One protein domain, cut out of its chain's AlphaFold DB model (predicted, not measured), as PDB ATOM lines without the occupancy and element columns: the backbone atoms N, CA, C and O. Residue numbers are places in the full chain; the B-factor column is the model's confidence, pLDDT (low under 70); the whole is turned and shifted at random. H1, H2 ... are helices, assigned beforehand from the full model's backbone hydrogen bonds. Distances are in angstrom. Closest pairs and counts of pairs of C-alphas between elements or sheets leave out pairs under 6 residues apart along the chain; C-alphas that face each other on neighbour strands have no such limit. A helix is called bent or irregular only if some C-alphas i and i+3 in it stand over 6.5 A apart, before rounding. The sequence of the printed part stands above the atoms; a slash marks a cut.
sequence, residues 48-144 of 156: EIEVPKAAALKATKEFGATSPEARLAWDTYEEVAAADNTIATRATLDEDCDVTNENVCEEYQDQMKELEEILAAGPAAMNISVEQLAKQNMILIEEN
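This is residues 48 to 144 of the 156 residues of an uncharacterized protein of Ectocarpus siliculosus (UniProt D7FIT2). First comes a helical hairpin of H1 and H2, then a thin stretch with short H3 and H4, then long H5, which bends but runs nearly straight; hairpin and H5 make an open V with H4 near its corner. 97 residues are printed, with five named helices, H1 to H5, and no named strand: all helix. The whole is extended, radius of gyration of the C-alphas 23.4 A, spanning 64 by 46 by 19 A.

Find C-alpha 48 at (-27.150, 15.939, -2.727); H1 runs to residue 63, 23.4 A. H2 is residues 68 to 83, 22.7 A; H3 is 86 to 89, H4 93 to 96. H5, residues 102 to 144, was assigned as one helix by its hydrogen bonds but is bent: C-alphas 120 and 123 are 6.5 A apart. Arm H5a, 102 to 120, is 27.0 A; H5b, 123 to 144, is 31.5 A and ends at (18.218, 23.347, 42.773).

H1 and H2 touch, closest at the C-alphas of Ala 56 and Ala 73, 4.6 A, at a shallow tilt of 14 degrees, opposite ways. H4 touches H5a at its residues 102 to 105 alone, closest at C-alphas 96 and 104, 7.5 A. H5a and H5b stand at a shallow tilt of 15 degrees. H1 and H2 are apart from both arms. Each O i to N i+4 pair is within hydrogen-bond range in H2, H5a and H5b, 11 of 12 in H1; H3 and H4 are too short for one.

The farthest C-alphas, Val 99 and Asn 144, are 70.0 A apart. The printed part has no cut, and its links are tight. pLDDT is under 70 at residues 93, 96, 98 to 104 and 124 to 126.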
ATOM      1  N   GLU A  48     -26.477  14.673  -3.012       75.94
ATOM      2  CA  GLU A  48     -27.150  15.939  -2.727       75.94
ATOM      3  C   GLU A  48     -26.447  16.771  -1.639       75.94
ATOM      4  O   GLU A  48     -26.498  17.997  -1.698       75.94
ATOM      5  N   ILE A  49     -25.730  16.140  -0.700       84.62
ATOM      6  CA  ILE A  49     -24.987  16.820   0.378       84.62
ATOM      7  C   ILE A  49     -23.522  17.064  -0.014       84.62
ATOM      8  O   ILE A  49     -22.919  18.071   0.369       84.62
ATOM      9  N   GLU A  50     -22.935  16.182  -0.825       86.25
ATOM     10  CA  GLU A  50     -21.525  16.289  -1.223       86.25
ATOM     11  C   GLU A  50     -21.248  17.507  -2.122       86.25
ATOM     12  O   GLU A  50     -20.202  18.150  -2.005       86.25
ATOM     13  N   VAL A  51     -22.205  17.898  -2.970       90.44
ATOM     14  CA  VAL A  51     -22.095  19.102  -3.811       90.44
ATOM     15  C   VAL A  51     -22.013  20.400  -2.982       90.44
ATOM     16  O   VAL A  51     -21.036  21.141  -3.154       90.44
ATOM     17  N   PRO A  52     -22.963  20.714  -2.076       91.25
ATOM     18  CA  PRO A  52     -22.875  21.915  -1.242       91.25
ATOM     19  C   PRO A  52     -21.684  21.871  -0.275       91.25
ATOM     20  O   PRO A  52     -21.046  22.898  -0.049       91.25
ATOM     21  N   LYS A  53     -21.294  20.687   0.212       93.88
ATOM     22  CA  LYS A  53     -20.079  20.504   1.024       93.88
ATOM     23  C   LYS A  53     -18.813  20.881   0.260       93.88
ATOM     24  O   LYS A  53     -17.978  21.629   0.767       93.88
ATOM     25  N   ALA A  54     -18.668  20.414  -0.981       93.88
ATOM     26  CA  ALA A  54     -17.538  20.775  -1.832       93.88
ATOM     27  C   ALA A  54     -17.505  22.284  -2.125       93.88
ATOM     28  O   ALA A  54     -16.429  22.889  -2.127       93.88
ATOM     29  N   ALA A  55     -18.671  22.911  -2.317       92.44
ATOM     30  CA  ALA A  55     -18.783  24.356  -2.486       92.44
ATOM     31  C   ALA A  55     -18.352  25.124  -1.222       92.44
ATOM     32  O   ALA A  55     -17.570  26.071  -1.327       92.44
ATOM     33  N   ALA A  56     -18.767  24.681  -0.032       93.75
ATOM     34  CA  ALA A  56     -18.364  25.269   1.247       93.75
ATOM     35  C   ALA A  56     -16.855  25.141   1.508       93.75
ATOM     36  O   ALA A  56     -16.194  26.108   1.904       93.75
ATOM     37  N   LEU A  57     -16.271  23.978   1.200       95.81
ATOM     38  CA  LEU A  57     -14.824  23.756   1.282       95.81
ATOM     39  C   LEU A  57     -14.054  24.643   0.299       95.81
ATOM     40  O   LEU A  57     -13.023  25.219   0.658       95.81
ATOM     41  N   LYS A  58     -14.560  24.795  -0.929       96.56
ATOM     42  CA  LYS A  58     -13.970  25.684  -1.931       96.56
ATOM     43  C   LYS A  58     -14.017  27.144  -1.476       96.56
ATOM     44  O   LYS A  58     -12.980  27.800  -1.490       96.56
ATOM     45  N   ALA A  59     -15.165  27.627  -1.001       95.06
ATOM     46  CA  ALA A  59     -15.317  28.992  -0.501       95.06
ATOM     47  C   ALA A  59     -14.412  29.263   0.713       95.06
ATOM     48  O   ALA A  59     -13.737  30.287   0.779       95.06
ATOM     49  N   THR A  60     -14.305  28.297   1.630       96.25
ATOM     50  CA  THR A  60     -13.385  28.360   2.776       96.25
ATOM     51  C   THR A  60     -11.926  28.487   2.336       96.25
ATOM     52  O   THR A  60     -11.162  29.236   2.942       96.25
ATOM     53  N   LYS A  61     -11.533  27.774   1.274       96.62
ATOM     54  CA  LYS A  61     -10.171  27.810   0.728       96.62
ATOM     55  C   LYS A  61      -9.874  29.099  -0.045       96.62
ATOM     56  O   LYS A  61      -8.747  29.580   0.016       96.62
ATOM     57  N   GLU A  62     -10.850  29.628  -0.779       96.94
ATOM     58  CA  GLU A  62     -10.683  30.808  -1.638       96.94
ATOM     59  C   GLU A  62     -10.786  32.127  -0.862       96.94
ATOM     60  O   GLU A  62      -9.969  33.021  -1.071       96.94
ATOM     61  N   PHE A  63     -11.746  32.239   0.058       95.06
ATOM     62  CA  PHE A  63     -12.052  33.484   0.771       95.06
ATOM     63  C   PHE A  63     -11.594  33.470   2.239       95.06
ATOM     64  O   PHE A  63     -11.501  34.518   2.876       95.06
ATOM     65  N   GLY A  64     -11.245  32.298   2.776       93.94
ATOM     66  CA  GLY A  64     -10.858  32.102   4.173       93.94
ATOM     67  C   GLY A  64     -12.041  31.703   5.055       93.94
ATOM     68  O   GLY A  64     -13.186  32.065   4.794       93.94
ATOM     69  N   ALA A  65     -11.768  30.967   6.134       92.69
ATOM     70  CA  ALA A  65     -12.804  30.324   6.953       92.69
ATOM     71  C   ALA A  65     -13.777  31.288   7.650       92.69
ATOM     72  O   ALA A  65     -14.885  30.900   7.998       92.69
ATOM     73  N   THR A  66     -13.376  32.541   7.862       93.69
ATOM     74  CA  THR A  66     -14.191  33.562   8.536       93.69
ATOM     75  C   THR A  66     -14.832  34.565   7.574       93.69
ATOM     76  O   THR A  66     -15.482  35.509   8.028       93.69
ATOM     77  N   SER A  67     -14.652  34.385   6.263       96.38
ATOM     78  CA  SER A  67     -15.227  35.262   5.238       96.38
ATOM     79  C   SER A  67     -16.753  35.126   5.149       96.38
ATOM     80  O   SER A  67     -17.292  34.055   5.444       96.38
ATOM     81  N   PRO A  68     -17.478  36.189   4.755       96.19
ATOM     82  CA  PRO A  68     -18.925  36.111   4.575       96.19
ATOM     83  C   PRO A  68     -19.318  35.103   3.486       96.19
ATOM     84  O   PRO A  68     -20.322  34.417   3.640       96.19
ATOM     85  N   GLU A  69     -18.510  34.945   2.437       92.19
ATOM     86  CA  GLU A  69     -18.735  33.977   1.362       92.19
ATOM     87  C   GLU A  69     -18.611  32.531   1.860       92.19
ATOM     88  O   GLU A  69     -19.448  31.694   1.525       92.19
ATOM     89  N   ALA A  70     -17.605  32.233   2.693       94.62
ATOM     90  CA  ALA A  70     -17.471  30.910   3.298       94.62
ATOM     91  C   ALA A  70     -18.619  30.617   4.268       94.62
ATOM     92  O   ALA A  70     -19.151  29.512   4.255       94.62
ATOM     93  N   ARG A  71     -19.033  31.607   5.069       95.62
ATOM     94  CA  ARG A  71     -20.163  31.457   5.998       95.62
ATOM     95  C   ARG A  71     -21.456  31.131   5.268       95.62
ATOM     96  O   ARG A  71     -22.078  30.139   5.604       95.62
ATOM     97  N   LEU A  72     -21.793  31.885   4.222       96.69
ATOM     98  CA  LEU A  72     -22.988  31.619   3.417       96.69
ATOM     99  C   LEU A  72     -22.956  30.229   2.771       96.69
ATOM    100  O   LEU A  72     -23.976  29.551   2.720       96.69
ATOM    101  N   ALA A  73     -21.789  29.788   2.293       94.50
ATOM    102  CA  ALA A  73     -21.653  28.457   1.713       94.50
ATOM    103  C   ALA A  73     -21.832  27.341   2.765       94.50
ATOM    104  O   ALA A  73     -22.460  26.321   2.476       94.50
ATOM    105  N   TRP A  74     -21.336  27.541   3.989       96.12
ATOM    106  CA  TRP A  74     -21.599  26.633   5.109       96.12
ATOM    107  C   TRP A  74     -23.063  26.664   5.549       96.12
ATOM    108  O   TRP A  74     -23.625  25.592   5.734       96.12
ATOM    109  N   ASP A  75     -23.701  27.835   5.604       95.75
ATOM    110  CA  ASP A  75     -25.130  27.963   5.919       95.75
ATOM    111  C   ASP A  75     -25.973  27.139   4.925       95.75
ATOM    112  O   ASP A  75     -26.816  26.341   5.328       95.75
ATOM    113  N   THR A  76     -25.683  27.229   3.619       94.88
ATOM    114  CA  THR A  76     -26.376  26.406   2.609       94.88
ATOM    115  C   THR A  76     -26.118  24.908   2.758       94.88
ATOM    116  O   THR A  76     -27.019  24.106   2.529       94.88
ATOM    117  N   TYR A  77     -24.900  24.506   3.134       94.62
ATOM    118  CA  TYR A  77     -24.606  23.101   3.415       94.62
ATOM    119  C   TYR A  77     -25.386  22.610   4.638       94.62
ATOM    120  O   TYR A  77     -25.956  21.525   4.589       94.62
ATOM    121  N   GLU A  78     -25.440  23.407   5.704       93.75
ATOM    122  CA  GLU A  78     -26.160  23.062   6.927       93.75
ATOM    123  C   GLU A  78     -27.666  22.932   6.684       93.75
ATOM    124  O   GLU A  78     -28.271  21.990   7.187       93.75
ATOM    125  N   GLU A  79     -28.266  23.801   5.868       92.38
ATOM    126  CA  GLU A  79     -29.682  23.689   5.497       92.38
ATOM    127  C   GLU A  79     -29.982  22.391   4.734       92.38
ATOM    128  O   GLU A  79     -30.943  21.690   5.059       92.38
ATOM    129  N   VAL A  80     -29.150  22.044   3.747       90.69
ATOM    130  CA  VAL A  80     -29.323  20.814   2.959       90.69
ATOM    131  C   VAL A  80     -29.078  19.575   3.821       90.69
ATOM    132  O   VAL A  80     -29.875  18.642   3.796       90.69
ATOM    133  N   ALA A  81     -28.017  19.578   4.627       89.25
ATOM    134  CA  ALA A  81     -27.692  18.471   5.519       89.25
ATOM    135  C   ALA A  81     -28.747  18.279   6.621       89.25
ATOM    136  O   ALA A  81     -29.025  17.149   7.006       89.25
ATOM    137  N   ALA A  82     -29.365  19.354   7.121       87.94
ATOM    138  CA  ALA A  82     -30.434  19.266   8.118       87.94
ATOM    139  C   ALA A  82     -31.763  18.759   7.534       87.94
ATOM    140  O   ALA A  82     -32.575  18.188   8.262       87.94
ATOM    141  N   ALA A  83     -32.002  18.976   6.238       87.50
ATOM    142  CA  ALA A  83     -33.163  18.435   5.537       87.50
ATOM    143  C   ALA A  83     -33.015  16.937   5.211       87.50
ATOM    144  O   ALA A  83     -34.017  16.271   4.923       87.50
ATOM    145  N   ASP A  84     -31.794  16.402   5.276       84.06
ATOM    146  CA  ASP A  84     -31.529  14.997   5.013       84.06
ATOM    147  C   ASP A  84     -32.022  14.103   6.163       84.06
ATOM    148  O   ASP A  84     -31.536  14.146   7.292       84.06
ATOM    149  N   ASN A  85     -33.018  13.270   5.856       81.62
ATOM    150  CA  ASN A  85     -33.624  12.319   6.790       81.62
ATOM    151  C   ASN A  85     -33.311  10.860   6.428       81.62
ATOM    152  O   ASN A  85     -33.899   9.944   7.005       81.62
ATOM    153  N   THR A  86     -32.390  10.629   5.493       76.88
ATOM    154  CA  THR A  86     -31.972   9.293   5.038       76.88
ATOM    155  C   THR A  86     -31.585   8.373   6.192       76.88
ATOM    156  O   THR A  86     -31.993   7.212   6.220       76.88
ATOM    157  N   ILE A  87     -30.898   8.907   7.208       75.69
ATOM    158  CA  ILE A  87     -30.497   8.177   8.418       75.69
ATOM    159  C   ILE A  87     -31.712   7.665   9.202       75.69
ATOM    160  O   ILE A  87     -31.647   6.594   9.798       75.69
ATOM    161  N   ALA A  88     -32.819   8.407   9.219       79.69
ATOM    162  CA  ALA A  88     -34.037   7.995   9.911       79.69
ATOM    163  C   ALA A  88     -34.829   6.939   9.124       79.69
ATOM    164  O   ALA A  88     -35.601   6.186   9.712       79.69
ATOM    165  N   THR A  89     -34.647   6.890   7.803       77.94
ATOM    166  CA  THR A  89     -35.328   5.943   6.909       77.94
ATOM    167  C   THR A  89     -34.500   4.710   6.558       77.94
ATOM    168  O   THR A  89     -35.028   3.804   5.917       77.94
ATOM    169  N   ARG A  90     -33.213   4.673   6.928       72.94
ATOM    170  CA  ARG A  90     -32.328   3.542   6.622       72.94
ATOM    171  C   ARG A  90     -32.770   2.278   7.362       72.94
ATOM    172  O   ARG A  90     -33.332   2.361   8.458       72.94
ATOM    173  N   ALA A  91     -32.486   1.126   6.764       76.31
ATOM    174  CA  ALA A  91     -32.721  -0.168   7.387       76.31
ATOM    175  C   ALA A  91     -31.832  -0.353   8.628       76.31
ATOM    176  O   ALA A  91     -30.865   0.383   8.865       76.31
ATOM    177  N   THR A  92     -32.185  -1.319   9.472       76.38
ATOM    178  CA  THR A  92     -31.325  -1.661  10.605       76.38
ATOM    179  C   THR A  92     -30.007  -2.249  10.099       76.38
ATOM    180  O   THR A  92     -29.939  -2.816   9.011       76.38
ATOM    181  N   LEU A  93     -28.936  -2.113  10.887       69.19
ATOM    182  CA  LEU A  93     -27.615  -2.606  10.481       69.19
ATOM    183  C   LEU A  93     -27.627  -4.125  10.234       69.19
ATOM    184  O   LEU A  93     -26.954  -4.596   9.326       69.19
ATOM    185  N   ASP A  94     -28.440  -4.867  10.991       70.00
ATOM    186  CA  ASP A  94     -28.619  -6.312  10.814       70.00
ATOM    187  C   ASP A  94     -29.218  -6.651   9.437       70.00
ATOM    188  O   ASP A  94     -28.841  -7.647   8.835       70.00
ATOM    189  N   GLU A  95     -30.106  -5.801   8.909       70.88
ATOM    190  CA  GLU A  95     -30.732  -5.973   7.590       70.88
ATOM    191  C   GLU A  95     -29.797  -5.540   6.443       70.88
ATOM    192  O   GLU A  95     -29.778  -6.186   5.393       70.88
ATOM    193  N   ASP A  96     -28.993  -4.488   6.642       69.00
ATOM    194  CA  ASP A  96     -28.010  -4.019   5.650       69.00
ATOM    195  C   ASP A  96     -26.833  -5.005   5.485       69.00
ATOM    196  O   ASP A  96     -26.283  -5.137   4.385       69.00
ATOM    197  N   CYS A  97     -26.488  -5.749   6.543       73.00
ATOM    198  CA  CYS A  97     -25.406  -6.736   6.526       73.00
ATOM    199  C   CYS A  97     -25.784  -8.111   5.955       73.00
ATOM    200  O   CYS A  97     -24.886  -8.925   5.747       73.00
ATOM    201  N   ASP A  98     -27.066  -8.404   5.707       63.84
ATOM    202  CA  ASP A  98     -27.501  -9.799   5.539       63.84
ATOM    203  C   ASP A  98     -27.403 -10.330   4.093       63.84
ATOM    204  O   ASP A  98     -27.216 -11.531   3.905       63.84
ATOM    205  N   VAL A  99     -27.523  -9.501   3.035       56.78
ATOM    206  CA  VAL A  99     -27.534 -10.049   1.647       56.78
ATOM    207  C   VAL A  99     -26.975  -9.150   0.525       56.78
ATOM    208  O   VAL A  99     -26.626  -9.679  -0.529       56.78
ATOM    209  N   THR A 100     -26.884  -7.816   0.653       57.19
ATOM    210  CA  THR A 100     -26.602  -6.958  -0.536       57.19
ATOM    211  C   THR A 100     -25.591  -5.822  -0.370       57.19
ATOM    212  O   THR A 100     -25.175  -5.271  -1.387       57.19
ATOM    213  N   ASN A 101     -25.135  -5.508   0.845       56.50
ATOM    214  CA  ASN A 101     -24.205  -4.403   1.107       56.50
ATOM    215  C   ASN A 101     -23.083  -4.807   2.086       56.50
ATOM    216  O   ASN A 101     -22.855  -4.135   3.088       56.50
ATOM    217  N   GLU A 102     -22.344  -5.883   1.776       61.16
ATOM    218  CA  GLU A 102     -21.174  -6.331   2.567       61.16
ATOM    219  C   GLU A 102     -20.196  -5.172   2.866       61.16
ATOM    220  O   GLU A 102     -19.739  -5.024   3.999       61.16
ATOM    221  N   ASN A 103     -19.988  -4.274   1.894       66.00
ATOM    222  CA  ASN A 103     -19.112  -3.101   2.015       66.00
ATOM    223  C   ASN A 103     -19.482  -2.167   3.183       66.00
ATOM    224  O   ASN A 103     -18.595  -1.630   3.838       66.00
ATOM    225  N   VAL A 104     -20.775  -1.972   3.477       68.31
ATOM    226  CA  VAL A 104     -21.221  -1.068   4.560       68.31
ATOM    227  C   VAL A 104     -20.829  -1.634   5.928       68.31
ATOM    228  O   VAL A 104     -20.495  -0.899   6.858       68.31
ATOM    229  N   CYS A 105     -20.829  -2.959   6.046       74.94
ATOM    230  CA  CYS A 105     -20.490  -3.652   7.281       74.94
ATOM    231  C   CYS A 105     -18.974  -3.788   7.456       74.94
ATOM    232  O   CYS A 105     -18.494  -3.715   8.587       74.94
ATOM    233  N   GLU A 106     -18.220  -3.899   6.360       80.00
ATOM    234  CA  GLU A 106     -16.757  -3.779   6.370       80.00
ATOM    235  C   GLU A 106     -16.314  -2.373   6.794       80.00
ATOM    236  O   GLU A 106     -15.520  -2.243   7.723       80.00
ATOM    237  N   GLU A 107     -16.890  -1.316   6.212       80.25
ATOM    238  CA  GLU A 107     -16.581   0.067   6.594       80.25
ATOM    239  C   GLU A 107     -16.881   0.338   8.071       80.25
ATOM    240  O   GLU A 107     -16.089   0.981   8.765       80.25
ATOM    241  N   TYR A 108     -18.002  -0.175   8.586       80.62
ATOM    242  CA  TYR A 108     -18.317  -0.071  10.008       80.62
ATOM    243  C   TYR A 108     -17.270  -0.782  10.880       80.62
ATOM    244  O   TYR A 108     -16.827  -0.227  11.888       80.62
ATOM    245  N   GLN A 109     -16.841  -1.989  10.501       82.31
ATOM    246  CA  GLN A 109     -15.796  -2.717  11.226       82.31
ATOM    247  C   GLN A 109     -14.451  -1.987  11.189       82.31
ATOM    248  O   GLN A 109     -13.785  -1.893  12.223       82.31
ATOM    249  N   ASP A 110     -14.081  -1.418  10.045       86.56
ATOM    250  CA  ASP A 110     -12.859  -0.631   9.888       86.56
ATOM    251  C   ASP A 110     -12.886   0.628  10.760       86.56
ATOM    252  O   ASP A 110     -11.920   0.903  11.473       86.56
ATOM    253  N   GLN A 111     -14.008   1.352  10.793       83.81
ATOM    254  CA  GLN A 111     -14.182   2.514  11.673       83.81
ATOM    255  C   GLN A 111     -14.107   2.134  13.157       83.81
ATOM    256  O   GLN A 111     -13.510   2.856  13.961       83.81
ATOM    257  N   MET A 112     -14.691   0.996  13.539       84.19
ATOM    258  CA  MET A 112     -14.616   0.497  14.913       84.19
ATOM    259  C   MET A 112     -13.187   0.114  15.302       84.19
ATOM    260  O   MET A 112     -12.753   0.415  16.415       84.19
ATOM    261  N   LYS A 113     -12.441  -0.490  14.377       89.50
ATOM    262  CA  LYS A 113     -11.032  -0.827  14.567       89.50
ATOM    263  C   LYS A 113     -10.152   0.420  14.662       89.50
ATOM    264  O   LYS A 113      -9.320   0.501  15.559       89.50
ATOM    265  N   GLU A 114     -10.361   1.416  13.802       87.00
ATOM    266  CA  GLU A 114      -9.658   2.704  13.879       87.00
ATOM    267  C   GLU A 114      -9.901   3.382  15.237       87.00
ATOM    268  O   GLU A 114      -8.967   3.858  15.888       87.00
ATOM    269  N   LEU A 115     -11.151   3.381  15.711       85.81
ATOM    270  CA  LEU A 115     -11.485   3.919  17.026       85.81
ATOM    271  C   LEU A 115     -10.769   3.161  18.151       85.81
ATOM    272  O   LEU A 115     -10.248   3.790  19.074       85.81
ATOM    273  N   GLU A 116     -10.722   1.829  18.082       86.06
ATOM    274  CA  GLU A 116      -9.995   0.998  19.045       86.06
ATOM    275  C   GLU A 116      -8.495   1.326  19.057       86.06
ATOM    276  O   GLU A 116      -7.911   1.497  20.129       86.06
ATOM    277  N   GLU A 117      -7.882   1.505  17.887       86.69
ATOM    278  CA  GLU A 117      -6.476   1.897  17.760       86.69
ATOM    279  C   GLU A 117      -6.202   3.268  18.401       86.69
ATOM    280  O   GLU A 117      -5.232   3.421  19.153       86.69
ATOM    281  N   ILE A 118      -7.079   4.255  18.188       82.06
ATOM    282  CA  ILE A 118      -6.974   5.581  18.819       82.06
ATOM    283  C   ILE A 118      -7.102   5.473  20.345       82.06
ATOM    284  O   ILE A 118      -6.324   6.087  21.086       82.06
ATOM    285  N   LEU A 119      -8.063   4.684  20.829       82.56
ATOM    286  CA  LEU A 119      -8.281   4.467  22.259       82.56
ATOM    287  C   LEU A 119      -7.128   3.697  22.914       82.56
ATOM    288  O   LEU A 119      -6.812   3.965  24.072       82.56
ATOM    289  N   ALA A 120      -6.467   2.796  22.187       83.31
ATOM    290  CA  ALA A 120      -5.283   2.082  22.654       83.31
ATOM    291  C   ALA A 120      -4.032   2.979  22.673       83.31
ATOM    292  O   ALA A 120      -3.231   2.921  23.612       83.31
ATOM    293  N   ALA A 121      -3.868   3.850  21.673       79.19
ATOM    294  CA  ALA A 121      -2.728   4.759  21.568       79.19
ATOM    295  C   ALA A 121      -2.781   5.922  22.578       79.19
ATOM    296  O   ALA A 121      -1.749   6.313  23.135       79.19
ATOM    297  N   GLY A 122      -3.978   6.455  22.849       74.50
ATOM    298  CA  GLY A 122      -4.211   7.590  23.751       74.50
ATOM    299  C   GLY A 122      -3.562   7.473  25.143       74.50
ATOM    300  O   GLY A 122      -2.798   8.366  25.527       74.50
ATOM    301  N   PRO A 123      -3.808   6.401  25.921       73.25
ATOM    302  CA  PRO A 123      -3.241   6.254  27.258       73.25
ATOM    303  C   PRO A 123      -1.732   5.985  27.225       73.25
ATOM    304  O   PRO A 123      -1.003   6.495  28.075       73.25
ATOM    305  N   ALA A 124      -1.230   5.231  26.243       64.94
ATOM    306  CA  ALA A 124       0.187   4.882  26.167       64.94
ATOM    307  C   ALA A 124       1.073   6.110  25.894       64.94
ATOM    308  O   ALA A 124       2.055   6.334  26.605       64.94
ATOM    309  N   ALA A 125       0.702   6.950  24.922       61.97
ATOM    310  CA  ALA A 125       1.456   8.160  24.593       61.97
ATOM    311  C   ALA A 125       1.417   9.201  25.729       61.97
ATOM    312  O   ALA A 125       2.433   9.828  26.045       61.97
ATOM    313  N   MET A 126       0.265   9.350  26.393       66.56
ATOM    314  CA  MET A 126       0.106  10.284  27.509       66.56
ATOM    315  C   MET A 126       0.943   9.861  28.725       66.56
ATOM    316  O   MET A 126       1.660  10.687  29.294       66.56
ATOM    317  N   ASN A 127       0.936   8.574  29.080       74.00
ATOM    318  CA  ASN A 127       1.662   8.063  30.245       74.00
ATOM    319  C   ASN A 127       3.187   8.192  30.104       74.00
ATOM    320  O   ASN A 127       3.859   8.562  31.069       74.00
ATOM    321  N   ILE A 128       3.732   7.981  28.900       77.00
ATOM    322  CA  ILE A 128       5.169   8.162  28.629       77.00
ATOM    323  C   ILE A 128       5.589   9.621  28.872       77.00
ATOM    324  O   ILE A 128       6.607   9.872  29.521       77.00
ATOM    325  N   SER A 129       4.788  10.587  28.408       81.69
ATOM    326  CA  SER A 129       5.094  12.015  28.574       81.69
ATOM    327  C   SER A 129       5.085  12.461  30.044       81.69
ATOM    328  O   SER A 129       5.962  13.212  30.475       81.69
ATOM    329  N   VAL A 130       4.147  11.944  30.843       86.56
ATOM    330  CA  VAL A 130       4.031  12.253  32.276       86.56
ATOM    331  C   VAL A 130       5.204  11.662  33.059       86.56
ATOM    332  O   VAL A 130       5.774  12.338  33.917       86.56
ATOM    333  N   GLU A 131       5.622  10.433  32.745       88.50
ATOM    334  CA  GLU A 131       6.768   9.798  33.401       88.50
ATOM    335  C   GLU A 131       8.088  10.520  33.077       88.50
ATOM    336  O   GLU A 131       8.917  10.753  33.963       88.50
ATOM    337  N   GLN A 132       8.286  10.926  31.820       89.50
ATOM    338  CA  GLN A 132       9.446  11.723  31.412       89.50
ATOM    339  C   GLN A 132       9.485  13.079  32.126       89.50
ATOM    340  O   GLN A 132      10.544  13.491  32.611       89.50
ATOM    341  N   LEU A 133       8.335  13.749  32.238       90.50
ATOM    342  CA  LEU A 133       8.222  15.019  32.947       90.50
ATOM    343  C   LEU A 133       8.525  14.859  34.445       90.50
ATOM    344  O   LEU A 133       9.239  15.679  35.022       90.50
ATOM    345  N   ALA A 134       8.057  13.775  35.070       93.62
ATOM    346  CA  ALA A 134       8.370  13.464  36.462       93.62
ATOM    347  C   ALA A 134       9.881  13.262  36.683       93.62
ATOM    348  O   ALA A 134      10.439  13.798  37.642       93.62
ATOM    349  N   LYS A 135      10.567  12.560  35.769       94.81
ATOM    350  CA  LYS A 135      12.028  12.370  35.820       94.81
ATOM    351  C   LYS A 135      12.784  13.695  35.704       94.81
ATOM    352  O   LYS A 135      13.681  13.945  36.508       94.81
ATOM    353  N   GLN A 136      12.407  14.562  34.762       93.75
ATOM    354  CA  GLN A 136      13.016  15.894  34.637       93.75
ATOM    355  C   GLN A 136      12.806  16.746  35.891       93.75
ATOM    356  O   GLN A 136      13.754  17.358  36.379       93.75
ATOM    357  N   ASN A 137      11.596  16.745  36.455       93.19
ATOM    358  CA  ASN A 137      11.309  17.493  37.677       93.19
ATOM    359  C   ASN A 137      12.179  17.029  38.853       93.19
ATOM    360  O   ASN A 137      12.684  17.864  39.600       93.19
ATOM    361  N   MET A 138      12.411  15.722  38.998       94.69
ATOM    362  CA  MET A 138      13.294  15.196  40.045       94.69
ATOM    363  C   MET A 138      14.744  15.664  39.884       94.69
ATOM    364  O   MET A 138      15.356  16.088  40.864       94.69
ATOM    365  N   ILE A 139      15.272  15.654  38.657       96.44
ATOM    366  CA  ILE A 139      16.626  16.149  38.362       96.44
ATOM    367  C   ILE A 139      16.732  17.638  38.708       96.44
ATOM    368  O   ILE A 139      17.643  18.050  39.425       96.44
ATOM    369  N   LEU A 140      15.758  18.441  38.275       95.44
ATOM    370  CA  LEU A 140      15.731  19.874  38.562       95.44
ATOM    371  C   LEU A 140      15.653  20.165  40.064       95.44
ATOM    372  O   LEU A 140      16.253  21.132  40.536       95.44
ATOM    373  N   ILE A 141      14.928  19.358  40.842       95.69
ATOM    374  CA  ILE A 141      14.874  19.500  42.304       95.69
ATOM    375  C   ILE A 141      16.255  19.249  42.916       95.69
ATOM    376  O   ILE A 141      16.695  20.016  43.780       95.69
ATOM    377  N   GLU A 142      16.958  18.213  42.457       96.56
ATOM    378  CA  GLU A 142      18.299  17.896  42.939       96.56
ATOM    379  C   GLU A 142      19.291  19.015  42.597       96.56
ATOM    380  O   GLU A 142      19.999  19.504  43.482       96.56
ATOM    381  N   GLU A 143      19.302  19.498  41.357       96.88
ATOM    382  CA  GLU A 143      20.167  20.602  40.936       96.88
ATOM    383  C   GLU A 143      19.878  21.884  41.719       96.88
ATOM    384  O   GLU A 143      20.803  22.526  42.218       96.88
ATOM    385  N   ASN A 144      18.602  22.217  41.930       91.69
ATOM    386  CA  ASN A 144      18.218  23.347  42.773       91.69
ATOM    387  C   ASN A 144      18.724  23.196  44.212       91.69
ATOM    388  O   ASN A 144      19.128  24.183  44.829       91.69
TER     389      ASN A 144